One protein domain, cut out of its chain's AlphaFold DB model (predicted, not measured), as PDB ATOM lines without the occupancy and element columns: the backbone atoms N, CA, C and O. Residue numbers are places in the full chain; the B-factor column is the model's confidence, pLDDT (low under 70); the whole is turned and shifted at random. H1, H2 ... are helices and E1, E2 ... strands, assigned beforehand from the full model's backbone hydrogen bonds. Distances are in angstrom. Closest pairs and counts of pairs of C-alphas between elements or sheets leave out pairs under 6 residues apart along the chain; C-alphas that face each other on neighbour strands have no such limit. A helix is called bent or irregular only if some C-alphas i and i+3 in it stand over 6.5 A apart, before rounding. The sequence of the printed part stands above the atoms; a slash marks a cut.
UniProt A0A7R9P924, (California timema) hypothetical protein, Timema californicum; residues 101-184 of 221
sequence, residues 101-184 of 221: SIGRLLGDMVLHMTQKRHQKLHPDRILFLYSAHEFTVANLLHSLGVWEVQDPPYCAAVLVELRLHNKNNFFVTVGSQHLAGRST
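What this domain is: This is residues 101 to 184 of the 221 residues of the protein "(California timema) hypothetical protein" of Timema californicum (UniProt A0A7R9P924). A long two-stranded hairpin, E1 and E2, has two helices over one face: H1 runs lengthwise, and shorter H2 covers the end where E1 begins. The 84 printed residues hold H1, H2, E1, E2 in that order, class mixed, sheet antiparallel. The whole is only just compact, close to loose: radius of gyration of the C-alphas 14.0 A, spans 38 by 27 by 21 A.

How they stand to each other: Start at H1, residues 101 to 117, irregular with C-alphas 101 and 104 7.7 A apart. Its residues 101 to 106 alone touch H2, residues 134 to 143; the closest C-alphas, Ile 102 and Leu 140, are 6.3 A apart. Next find the hairpin, E1, residues 157 to 165, and E2, residues 169 to 177, antiparallel at 159 degrees, with N 161 and O 173 2.9 A apart, within hydrogen-bond range. The closest C-alphas of H1 and E1, Met 113 and Leu 162, are 6.4 A apart; of H2 and E1, Val 137 and Val 158, 7.0 A. H2 and E2 are apart. Every O i to N i+4 pair is within range in H2, 12 of 13 in H1.

Where its parts are: From C-alpha 101 at (2.603, 138.893, 379.284) H1 runs 26.4 A; H2 runs 14.2 A, E1 24.4 A, and E2 25.7 A to C-alpha 177 at (15.069, 150.448, 393.258).

The domain as a whole: The farthest C-alphas, Asp 151 and Lys 167, are 40.1 A apart. The printed part has no cut; the links H1 to H2 and H2 to E1 are long, and residues 178 to 184 have pLDDT under 70.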
ATOM      1  N   SER A 101       1.925 139.088 377.999       87.25
ATOM      2  CA  SER A 101       2.603 138.893 379.284       87.25
ATOM      3  C   SER A 101       2.359 140.051 380.253       87.25
ATOM      4  O   SER A 101       1.890 139.816 381.361       87.25
ATOM      5  N   ILE A 102       2.617 141.300 379.843       90.12
ATOM      6  CA  ILE A 102       2.596 142.464 380.754       90.12
ATOM      7  C   ILE A 102       1.608 143.563 380.346       90.12
ATOM      8  O   ILE A 102       1.311 144.465 381.128       90.12
ATOM      9  N   GLY A 103       1.032 143.482 379.142       90.06
ATOM     10  CA  GLY A 103       0.187 144.545 378.594       90.06
ATOM     11  C   GLY A 103      -1.062 144.853 379.425       90.06
ATOM     12  O   GLY A 103      -1.529 145.987 379.410       90.06
ATOM     13  N   ARG A 104      -1.587 143.884 380.190       90.12
ATOM     14  CA  ARG A 104      -2.700 144.133 381.123       90.12
ATOM     15  C   ARG A 104      -2.285 145.013 382.298       90.12
ATOM     16  O   ARG A 104      -3.012 145.949 382.603       90.12
ATOM     17  N   LEU A 105      -1.128 144.749 382.906       92.31
ATOM     18  CA  LEU A 105      -0.597 145.564 384.002       92.31
ATOM     19  C   LEU A 105      -0.285 146.983 383.530       92.31
ATOM     20  O   LEU A 105      -0.708 147.944 384.163       92.31
ATOM     21  N   LEU A 106       0.380 147.118 382.380       92.06
ATOM     22  CA  LEU A 106       0.633 148.428 381.777       92.06
ATOM     23  C   LEU A 106      -0.666 149.181 381.471       92.06
ATOM     24  O   LEU A 106      -0.773 150.365 381.775       92.06
ATOM     25  N   GLY A 107      -1.656 148.498 380.889       93.31
ATOM     26  CA  GLY A 107      -2.961 149.089 380.601       93.31
ATOM     27  C   GLY A 107      -3.669 149.585 381.861       93.31
ATOM     28  O   GLY A 107      -4.216 150.684 381.851       93.31
ATOM     29  N   ASP A 108      -3.607 148.815 382.947       94.31
ATOM     30  CA  ASP A 108      -4.169 149.175 384.252       94.31
ATOM     31  C   ASP A 108      -3.464 150.401 384.864       94.31
ATOM     32  O   ASP A 108      -4.116 151.376 385.236       94.31
ATOM     33  N   MET A 109      -2.126 150.421 384.862       95.19
ATOM     34  CA  MET A 109      -1.333 151.571 385.318       95.19
ATOM     35  C   MET A 109      -1.662 152.841 384.522       95.19
ATOM     36  O   MET A 109      -1.925 153.897 385.103       95.19
ATOM     37  N   VAL A 110      -1.683 152.750 383.187       94.88
ATOM     38  CA  VAL A 110      -2.013 153.877 382.299       94.88
ATOM     39  C   VAL A 110      -3.446 154.351 382.529       94.88
ATOM     40  O   VAL A 110      -3.686 155.560 382.561       94.88
ATOM     41  N   LEU A 111      -4.392 153.432 382.732       95.38
ATOM     42  CA  LEU A 111      -5.780 153.762 383.039       95.38
ATOM     43  C   LEU A 111      -5.881 154.546 384.351       95.38
ATOM     44  O   LEU A 111      -6.492 155.616 384.362       95.38
ATOM     45  N   HIS A 112      -5.238 154.077 385.423       95.56
ATOM     46  CA  HIS A 112      -5.218 154.767 386.715       95.56
ATOM     47  C   HIS A 112      -4.610 156.170 386.612       95.56
ATOM     48  O   HIS A 112      -5.209 157.139 387.086       95.56
ATOM     49  N   MET A 113      -3.465 156.314 385.938       95.19
ATOM     50  CA  MET A 113      -2.820 157.617 385.730       95.19
ATOM     51  C   MET A 113      -3.699 158.566 384.903       95.19
ATOM     52  O   MET A 113      -3.841 159.743 385.239       95.19
ATOM     53  N   THR A 114      -4.351 158.052 383.859       94.75
ATOM     54  CA  THR A 114      -5.262 158.831 383.005       94.75
ATOM     55  C   THR A 114      -6.493 159.295 383.783       94.75
ATOM     56  O   THR A 114      -6.872 160.465 383.715       94.75
ATOM     57  N   GLN A 115      -7.105 158.412 384.576       95.62
ATOM     58  CA  GLN A 115      -8.243 158.763 385.424       95.62
ATOM     59  C   GLN A 115      -7.861 159.789 386.498       95.62
ATOM     60  O   GLN A 115      -8.617 160.739 386.706       95.62
ATOM     61  N   LYS A 116      -6.682 159.658 387.127       94.19
ATOM     62  CA  LYS A 116      -6.170 160.631 388.107       94.19
ATOM     63  C   LYS A 116      -5.971 162.006 387.472       94.19
ATOM     64  O   LYS A 116      -6.458 162.997 388.010       94.19
ATOM     65  N   ARG A 117      -5.333 162.066 386.296       92.75
ATOM     66  CA  ARG A 117      -5.134 163.307 385.523       92.75
ATOM     67  C   ARG A 117      -6.451 164.032 385.245       92.75
ATOM     68  O   ARG A 117      -6.512 165.252 385.353       92.75
ATOM     69  N   HIS A 118      -7.494 163.289 384.882       93.25
ATOM     70  CA  HIS A 118      -8.805 163.850 384.550       93.25
ATOM     71  C   HIS A 118      -9.740 164.027 385.755       93.25
ATOM     72  O   HIS A 118     -10.904 164.352 385.542       93.25
ATOM     73  N   GLN A 119      -9.259 163.818 386.988       92.19
ATOM     74  CA  GLN A 119     -10.069 163.900 388.214       92.19
ATOM     75  C   GLN A 119     -11.289 162.956 388.190       92.19
ATOM     76  O   GLN A 119     -12.342 163.261 388.738       92.19
ATOM     77  N   LYS A 120     -11.148 161.801 387.525       95.56
ATOM     78  CA  LYS A 120     -12.183 160.758 387.392       95.56
ATOM     79  C   LYS A 120     -11.887 159.508 388.224       95.56
ATOM     80  O   LYS A 120     -12.664 158.557 388.187       95.56
ATOM     81  N   LEU A 121     -10.742 159.462 388.907       95.00
ATOM     82  CA  LEU A 121     -10.343 158.306 389.703       95.00
ATOM     83  C   LEU A 121     -11.118 158.284 391.026       95.00
ATOM     84  O   LEU A 121     -10.997 159.208 391.828       95.00
ATOM     85  N   HIS A 122     -11.887 157.219 391.264       92.44
ATOM     86  CA  HIS A 122     -12.671 157.044 392.488       92.44
ATOM     87  C   HIS A 122     -12.436 155.660 393.124       92.44
ATOM     88  O   HIS A 122     -12.555 154.647 392.431       92.44
ATOM     89  N   PRO A 123     -12.142 155.579 394.439       93.12
ATOM     90  CA  PRO A 123     -11.765 156.699 395.311       93.12
ATOM     91  C   PRO A 123     -10.494 157.394 394.800       93.12
ATOM     92  O   PRO A 123      -9.759 156.810 394.004       93.12
ATOM     93  N   ASP A 124     -10.243 158.628 395.245       93.12
ATOM     94  CA  ASP A 124      -9.094 159.416 394.783       93.12
ATOM     95  C   ASP A 124      -7.770 158.869 395.345       93.12
ATOM     96  O   ASP A 124      -7.190 159.379 396.303       93.12
ATOM     97  N   ARG A 125      -7.309 157.751 394.781       94.31
ATOM     98  CA  ARG A 125      -6.100 157.048 395.216       94.31
ATOM     99  C   ARG A 125      -4.862 157.825 394.782       94.31
ATOM    100  O   ARG A 125      -4.782 158.335 393.665       94.31
ATOM    101  N   ILE A 126      -3.876 157.874 395.672       93.75
ATOM    102  CA  ILE A 126      -2.549 158.451 395.404       93.75
ATOM    103  C   ILE A 126      -1.476 157.380 395.172       93.75
ATOM    104  O   ILE A 126      -0.405 157.695 394.668       93.75
ATOM    105  N   LEU A 127      -1.762 156.122 395.526       95.19
ATOM    106  CA  LEU A 127      -0.833 155.001 395.434       95.19
ATOM    107  C   LEU A 127      -1.574 153.718 395.043       95.19
ATOM    108  O   LEU A 127      -2.621 153.397 395.611       95.19
ATOM    109  N   PHE A 128      -0.982 152.975 394.113       95.50
ATOM    110  CA  PHE A 128      -1.342 151.600 393.781       95.50
ATOM    111  C   PHE A 128      -0.123 150.719 394.033       95.50
ATOM    112  O   PHE A 128       0.956 151.001 393.517       95.50
ATOM    113  N   LEU A 129      -0.295 149.675 394.842       94.31
ATOM    114  CA  LEU A 129       0.772 148.738 395.173       94.31
ATOM    115  C   LEU A 129       0.476 147.383 394.533       94.31
ATOM    116  O   LEU A 129      -0.546 146.764 394.826       94.31
ATOM    117  N   TYR A 130       1.392 146.926 393.683       93.44
ATOM    118  CA  TYR A 130       1.313 145.636 393.007       93.44
ATOM    119  C   TYR A 130       2.388 144.712 393.587       93.44
ATOM    120  O   TYR A 130       3.570 144.874 393.298       93.44
ATOM    121  N   SER A 131       1.983 143.753 394.422       92.19
ATOM    122  CA  SER A 131       2.886 142.707 394.917       92.19
ATOM    123  C   SER A 131       2.961 141.591 393.883       92.19
ATOM    124  O   SER A 131       1.961 140.924 393.632       92.19
ATOM    125  N   ALA A 132       4.125 141.411 393.267       90.69
ATOM    126  CA  ALA A 132       4.285 140.536 392.112       90.69
ATOM    127  C   ALA A 132       5.601 139.746 392.160       90.69
ATOM    128  O   ALA A 132       6.346 139.812 393.135       90.69
ATOM    129  N   HIS A 133       5.867 138.990 391.096       88.44
ATOM    130  CA  HIS A 133       7.058 138.155 390.963       88.44
ATOM    131  C   HIS A 133       8.191 138.894 390.241       88.44
ATOM    132  O   HIS A 133       7.960 139.864 389.513       88.44
ATOM    133  N   GLU A 134       9.417 138.387 390.359       86.69
ATOM    134  CA  GLU A 134      10.591 138.844 389.612       86.69
ATOM    135  C   GLU A 134      10.333 138.862 388.098       86.69
ATOM    136  O   GLU A 134      10.718 139.801 387.400       86.69
ATOM    137  N   PHE A 135       9.559 137.894 387.599       86.00
ATOM    138  CA  PHE A 135       9.078 137.872 386.220       86.00
ATOM    139  C   PHE A 135       8.315 139.146 385.840       86.00
ATOM    140  O   PHE A 135       8.535 139.701 384.761       86.00
ATOM    141  N   THR A 136       7.430 139.629 386.710       89.38
ATOM    142  CA  THR A 136       6.616 140.823 386.463       89.38
ATOM    143  C   THR A 136       7.494 142.064 386.365       89.38
ATOM    144  O   THR A 136       7.323 142.856 385.442       89.38
ATOM    145  N   VAL A 137       8.471 142.201 387.267       90.00
ATOM    146  CA  VAL A 137       9.431 143.315 387.268       90.00
ATOM    147  C   VAL A 137      10.265 143.317 385.988       90.00
ATOM    148  O   VAL A 137      10.316 144.332 385.293       90.00
ATOM    149  N   ALA A 138      10.866 142.178 385.634       88.00
ATOM    150  CA  ALA A 138      11.693 142.061 384.437       88.00
ATOM    151  C   ALA A 138      10.895 142.365 383.160       88.00
ATOM    152  O   ALA A 138      11.330 143.167 382.337       88.00
ATOM    153  N   ASN A 139       9.694 141.796 383.008       86.81
ATOM    154  CA  ASN A 139       8.876 142.024 381.813       86.81
ATOM    155  C   ASN A 139       8.329 143.450 381.731       86.81
ATOM    156  O   ASN A 139       8.203 143.976 380.625       86.81
ATOM    157  N   LEU A 140       8.032 144.088 382.867       89.38
ATOM    158  CA  LEU A 140       7.640 145.494 382.905       89.38
ATOM    159  C   LEU A 140       8.776 146.378 382.393       89.38
ATOM    160  O   LEU A 140       8.581 147.117 381.431       89.38
ATOM    161  N   LEU A 141       9.978 146.245 382.954       88.88
ATOM    162  CA  LEU A 141      11.142 147.010 382.503       88.88
ATOM    163  C   LEU A 141      11.476 146.712 381.032       88.88
ATOM    164  O   LEU A 141      11.793 147.629 380.276       88.88
ATOM    165  N   HIS A 142      11.349 145.448 380.607       86.12
ATOM    166  CA  HIS A 142      11.609 145.024 379.228       86.12
ATOM    167  C   HIS A 142      10.615 145.661 378.255       86.12
ATOM    168  O   HIS A 142      10.997 146.132 377.189       86.12
ATOM    169  N   SER A 143       9.339 145.749 378.636       85.88
ATOM    170  CA  SER A 143       8.305 146.432 377.843       85.88
ATOM    171  C   SER A 143       8.454 147.942 377.759       85.88
ATOM    172  O   SER A 143       7.987 148.542 376.795       85.88
ATOM    173  N   LEU A 144       9.137 148.541 378.729       86.88
ATOM    174  CA  LEU A 144       9.462 149.962 378.739       86.88
ATOM    175  C   LEU A 144      10.784 150.267 378.014       86.88
ATOM    176  O   LEU A 144      11.132 151.433 377.868       86.88
ATOM    177  N   GLY A 145      11.517 149.243 377.557       85.06
ATOM    178  CA  GLY A 145      12.795 149.404 376.859       85.06
ATOM    179  C   GLY A 145      13.965 149.812 377.761       85.06
ATOM    180  O   GLY A 145      15.001 150.223 377.255       85.06
ATOM    181  N   VAL A 146      13.811 149.701 379.084       84.19
ATOM    182  CA  VAL A 146      14.806 150.136 380.088       84.19
ATOM    183  C   VAL A 146      15.392 148.969 380.886       84.19
ATOM    184  O   VAL A 146      16.010 149.164 381.930       84.19
ATOM    185  N   TRP A 147      15.157 147.734 380.442       80.62
ATOM    186  CA  TRP A 147      15.670 146.550 381.121       80.62
ATOM    187  C   TRP A 147      17.067 146.191 380.643       80.62
ATOM    188  O   TRP A 147      17.275 145.810 379.492       80.62
ATOM    189  N   GLU A 148      18.012 146.226 381.573       78.50
ATOM    190  CA  GLU A 148      19.265 145.501 381.437       78.50
ATOM    191  C   GLU A 148      19.036 144.045 381.840       78.50
ATOM    192  O   GLU A 148      18.410 143.777 382.865       78.50
ATOM    193  N   VAL A 149      19.529 143.095 381.038       71.94
ATOM    194  CA  VAL A 149      19.291 141.660 381.256       71.94
ATOM    195  C   VAL A 149      19.952 141.205 382.555       71.94
ATOM    196  O   VAL A 149      21.113 140.788 382.590       71.94
ATOM    197  N   GLN A 150      19.180 141.255 383.631       79.81
ATOM    198  CA  GLN A 150      19.573 140.820 384.957       79.81
ATOM    199  C   GLN A 150      18.396 140.190 385.691       79.81
ATOM    200  O   GLN A 150      17.234 140.520 385.460       79.81
ATOM    201  N   ASP A 151      18.748 139.285 386.595       78.50
ATOM    202  CA  ASP A 151      17.841 138.671 387.552       78.50
ATOM    203  C   ASP A 151      17.425 139.719 388.597       78.50
ATOM    204  O   ASP A 151      18.315 140.215 389.305       78.50
ATOM    205  N   PRO A 152      16.140 140.110 388.689       83.94
ATOM    206  CA  PRO A 152      15.708 141.082 389.682       83.94
ATOM    207  C   PRO A 152      16.019 140.575 391.101       83.94
ATOM    208  O   PRO A 152      15.636 139.458 391.450       83.94
ATOM    209  N   PRO A 153      16.721 141.359 391.941       85.31
ATOM    210  CA  PRO A 153      16.999 140.950 393.311       85.31
ATOM    211  C   PRO A 153      15.707 140.851 394.131       85.31
ATOM    212  O   PRO A 153      14.684 141.449 393.791       85.31
ATOM    213  N   TYR A 154      15.768 140.140 395.261       85.19
ATOM    214  CA  TYR A 154      14.663 140.148 396.216       85.19
ATOM    215  C   TYR A 154      14.307 141.573 396.625       85.19
ATOM    216  O   TYR A 154      15.184 142.426 396.789       85.19
ATOM    217  N   CYS A 155      13.004 141.810 396.778       86.38
ATOM    218  CA  CYS A 155      12.452 143.122 397.106       86.38
ATOM    219  C   CYS A 155      12.806 144.220 396.082       86.38
ATOM    220  O   CYS A 155      12.762 145.402 396.421       86.38
ATOM    221  N   ALA A 156      13.140 143.857 394.835       89.31
ATOM    222  CA  ALA A 156      13.197 144.820 393.744       89.31
ATOM    223  C   ALA A 156      11.838 145.512 393.583       89.31
ATOM    224  O   ALA A 156      10.789 144.865 393.597       89.31
ATOM    225  N   ALA A 157      11.872 146.829 393.401       90.81
ATOM    226  CA  ALA A 157      10.681 147.644 393.224       90.81
ATOM    227  C   ALA A 157      10.813 148.519 391.978       90.81
ATOM    228  O   ALA A 157      11.880 149.061 391.691       90.81
ATOM    229  N   VAL A 158       9.704 148.681 391.258       91.25
ATOM    230  CA  VAL A 158       9.580 149.643 390.159       91.25
ATOM    231  C   VAL A 158       8.548 150.678 390.569       91.25
ATOM    232  O   VAL A 158       7.406 150.338 390.875       91.25
ATOM    233  N   LEU A 159       8.962 151.939 390.588       92.94
ATOM    234  CA  LEU A 159       8.117 153.085 390.867       92.94
ATOM    235  C   LEU A 159       7.759 153.737 389.535       92.94
ATOM    236  O   LEU A 159       8.642 154.149 388.785       92.94
ATOM    237  N   VAL A 160       6.462 153.824 389.249       93.75
ATOM    238  CA  VAL A 160       5.921 154.550 388.096       93.75
ATOM    239  C   VAL A 160       5.115 155.719 388.640       93.75
ATOM    240  O   VAL A 160       4.077 155.526 389.269       93.75
ATOM    241  N   GLU A 161       5.614 156.931 388.431       94.50
ATOM    242  CA  GLU A 161       5.068 158.138 389.044       94.50
ATOM    243  C   GLU A 161       4.482 159.068 387.987       94.50
ATOM    244  O   GLU A 161       5.170 159.467 387.048       94.50
ATOM    245  N   LEU A 162       3.218 159.453 388.175       94.62
ATOM    246  CA  LEU A 162       2.594 160.552 387.447       94.62
ATOM    247  C   LEU A 162       2.913 161.864 388.169       94.62
ATOM    248  O   LEU A 162       2.446 162.091 389.285       94.62
ATOM    249  N   ARG A 163       3.679 162.738 387.523       92.31
ATOM    250  CA  ARG A 163       4.123 164.023 388.068       92.31
ATOM    251  C   ARG A 163       3.465 165.182 387.328       92.31
ATOM    252  O   ARG A 163       3.201 165.099 386.130       92.31
ATOM    253  N   LEU A 164       3.206 166.269 388.052       90.25
ATOM    254  CA  LEU A 164       2.666 167.517 387.515       90.25
ATOM    255  C   LEU A 164       3.773 168.577 387.497       90.25
ATOM    256  O   LEU A 164       4.300 168.943 388.544       90.25
ATOM    257  N   HIS A 165       4.110 169.073 386.313       86.62
ATOM    258  CA  HIS A 165       4.959 170.235 386.089       86.62
ATOM    259  C   HIS A 165       4.080 171.429 385.692       86.62
ATOM    260  O   HIS A 165       3.394 171.387 384.674       86.62
ATOM    261  N   ASN A 166       4.098 172.516 386.466       83.38
ATOM    262  CA  ASN A 166       3.261 173.705 386.234       83.38
ATOM    263  C   ASN A 166       1.743 173.393 386.136       83.38
ATOM    264  O   ASN A 166       1.282 172.279 386.384       83.38
ATOM    265  N   LYS A 167       0.919 174.400 385.814       74.25
ATOM    266  CA  LYS A 167      -0.532 174.218 385.653       74.25
ATOM    267  C   LYS A 167      -0.818 173.463 384.341       74.25
ATOM    268  O   LYS A 167      -0.873 174.096 383.296       74.25
ATOM    269  N   ASN A 168      -1.026 172.142 384.438       75.50
ATOM    270  CA  ASN A 168      -1.456 171.167 383.407       75.50
ATOM    271  C   ASN A 168      -0.410 170.357 382.613       75.50
ATOM    272  O   ASN A 168      -0.838 169.534 381.797       75.50
ATOM    273  N   ASN A 169       0.902 170.450 382.862       87.12
ATOM    274  CA  ASN A 169       1.842 169.550 382.171       87.12
ATOM    275  C   ASN A 169       2.113 168.306 383.016       87.12
ATOM    276  O   ASN A 169       2.834 168.354 384.004       87.12
ATOM    277  N   PHE A 170       1.531 167.177 382.627       89.62
ATOM    278  CA  PHE A 170       1.777 165.897 383.286       89.62
ATOM    279  C   PHE A 170       2.886 165.130 382.571       89.62
ATOM    280  O   PHE A 170       2.931 165.109 381.342       89.62
ATOM    281  N   PHE A 171       3.736 164.455 383.334       92.00
ATOM    282  CA  PHE A 171       4.767 163.564 382.815       92.00
ATOM    283  C   PHE A 171       4.863 162.310 383.685       92.00
ATOM    284  O   PHE A 171       4.478 162.325 384.854       92.00
ATOM    285  N   VAL A 172       5.334 161.211 383.098       92.38
ATOM    286  CA  VAL A 172       5.505 159.933 383.795       92.38
ATOM    287  C   VAL A 172       6.989 159.659 383.946       92.38
ATOM    288  O   VAL A 172       7.737 159.755 382.976       92.38
ATOM    289  N   THR A 173       7.410 159.297 385.151       91.94
ATOM    290  CA  THR A 173       8.782 158.863 385.421       91.94
ATOM    291  C   THR A 173       8.795 157.446 385.953       91.94
ATOM    292  O   THR A 173       7.934 157.076 386.750       91.94
ATOM    293  N   VAL A 174       9.789 156.672 385.528       90.00
ATOM    294  CA  VAL A 174       9.982 155.288 385.953       90.00
ATOM    295  C   VAL A 174      11.324 155.191 386.662       90.00
ATOM    296  O   VAL A 174      12.350 155.555 386.093       90.00
ATOM    297  N   GLY A 175      11.313 154.719 387.903       87.00
ATOM    298  CA  GLY A 175      12.512 154.420 388.679       87.00
ATOM    299  C   GLY A 175      12.514 152.960 389.108       87.00
ATOM    300  O   GLY A 175      11.471 152.419 389.470       87.00
ATOM    301  N   SER A 176      13.675 152.315 389.089       82.69
ATOM    302  CA  SER A 176      13.867 150.994 389.688       82.69
ATOM    303  C   SER A 176      14.736 151.129 390.932       82.69
ATOM    304  O   SER A 176      15.791 151.762 390.910       82.69
ATOM    305  N   GLN A 177      14.280 150.556 392.040       74.44
ATOM    306  CA  GLN A 177      15.069 150.448 393.258       74.44
ATOM    307  C   GLN A 177      15.482 148.996 393.448       74.44
ATOM    308  O   GLN A 177      14.652 148.085 393.501       74.44
ATOM    309  N   HIS A 178      16.787 148.800 393.582       66.38
ATOM    310  CA  HIS A 178      17.360 147.563 394.071       66.38
ATOM    311  C   HIS A 178      17.808 147.835 395.506       66.38
ATOM    312  O   HIS A 178      18.668 148.686 395.722       66.38
ATOM    313  N   LEU A 179      17.286 147.097 396.492       45.19
ATOM    314  CA  LEU A 179      17.813 147.177 397.864       45.19
ATOM    315  C   LEU A 179      19.286 146.714 397.955       45.19
ATOM    316  O   LEU A 179      19.939 146.902 398.976       45.19
ATOM    317  N   ALA A 180      19.850 146.205 396.854       41.84
ATOM    318  CA  ALA A 180      21.280 146.027 396.640       41.84
ATOM    319  C   ALA A 180      21.971 147.331 396.161       41.84
ATOM    320  O   ALA A 180      22.485 147.407 395.050       41.84
ATOM    321  N   GLY A 181      21.976 148.377 396.993       32.00
ATOM    322  CA  GLY A 181      23.047 149.391 397.051       32.00
ATOM    323  C   GLY A 181      23.384 150.273 395.832       32.00
ATOM    324  O   GLY A 181      24.379 150.992 395.904       32.00
ATOM    325  N   ARG A 182      22.621 150.286 394.731       34.62
ATOM    326  CA  ARG A 182      22.809 151.263 393.636       34.62
ATOM    327  C   ARG A 182      21.506 151.977 393.298       34.62
ATOM    328  O   ARG A 182      20.635 151.418 392.638       34.62
ATOM    329  N   SER A 183      21.407 153.232 393.728       32.75
ATOM    330  CA  SER A 183      20.461 154.205 393.190       32.75
ATOM    331  C   SER A 183      20.859 154.543 391.753       32.75
ATOM    332  O   SER A 183      21.964 155.038 391.524       32.75
ATOM    333  N   THR A 184      19.982 154.296 390.785       39.34
ATOM    334  CA  THR A 184      20.097 154.936 389.472       39.34
ATOM    335  C   THR A 184      19.718 156.417 389.623       39.34
ATOM    336  O   THR A 184      18.719 156.719 390.283       39.34
TER     337      THR A 184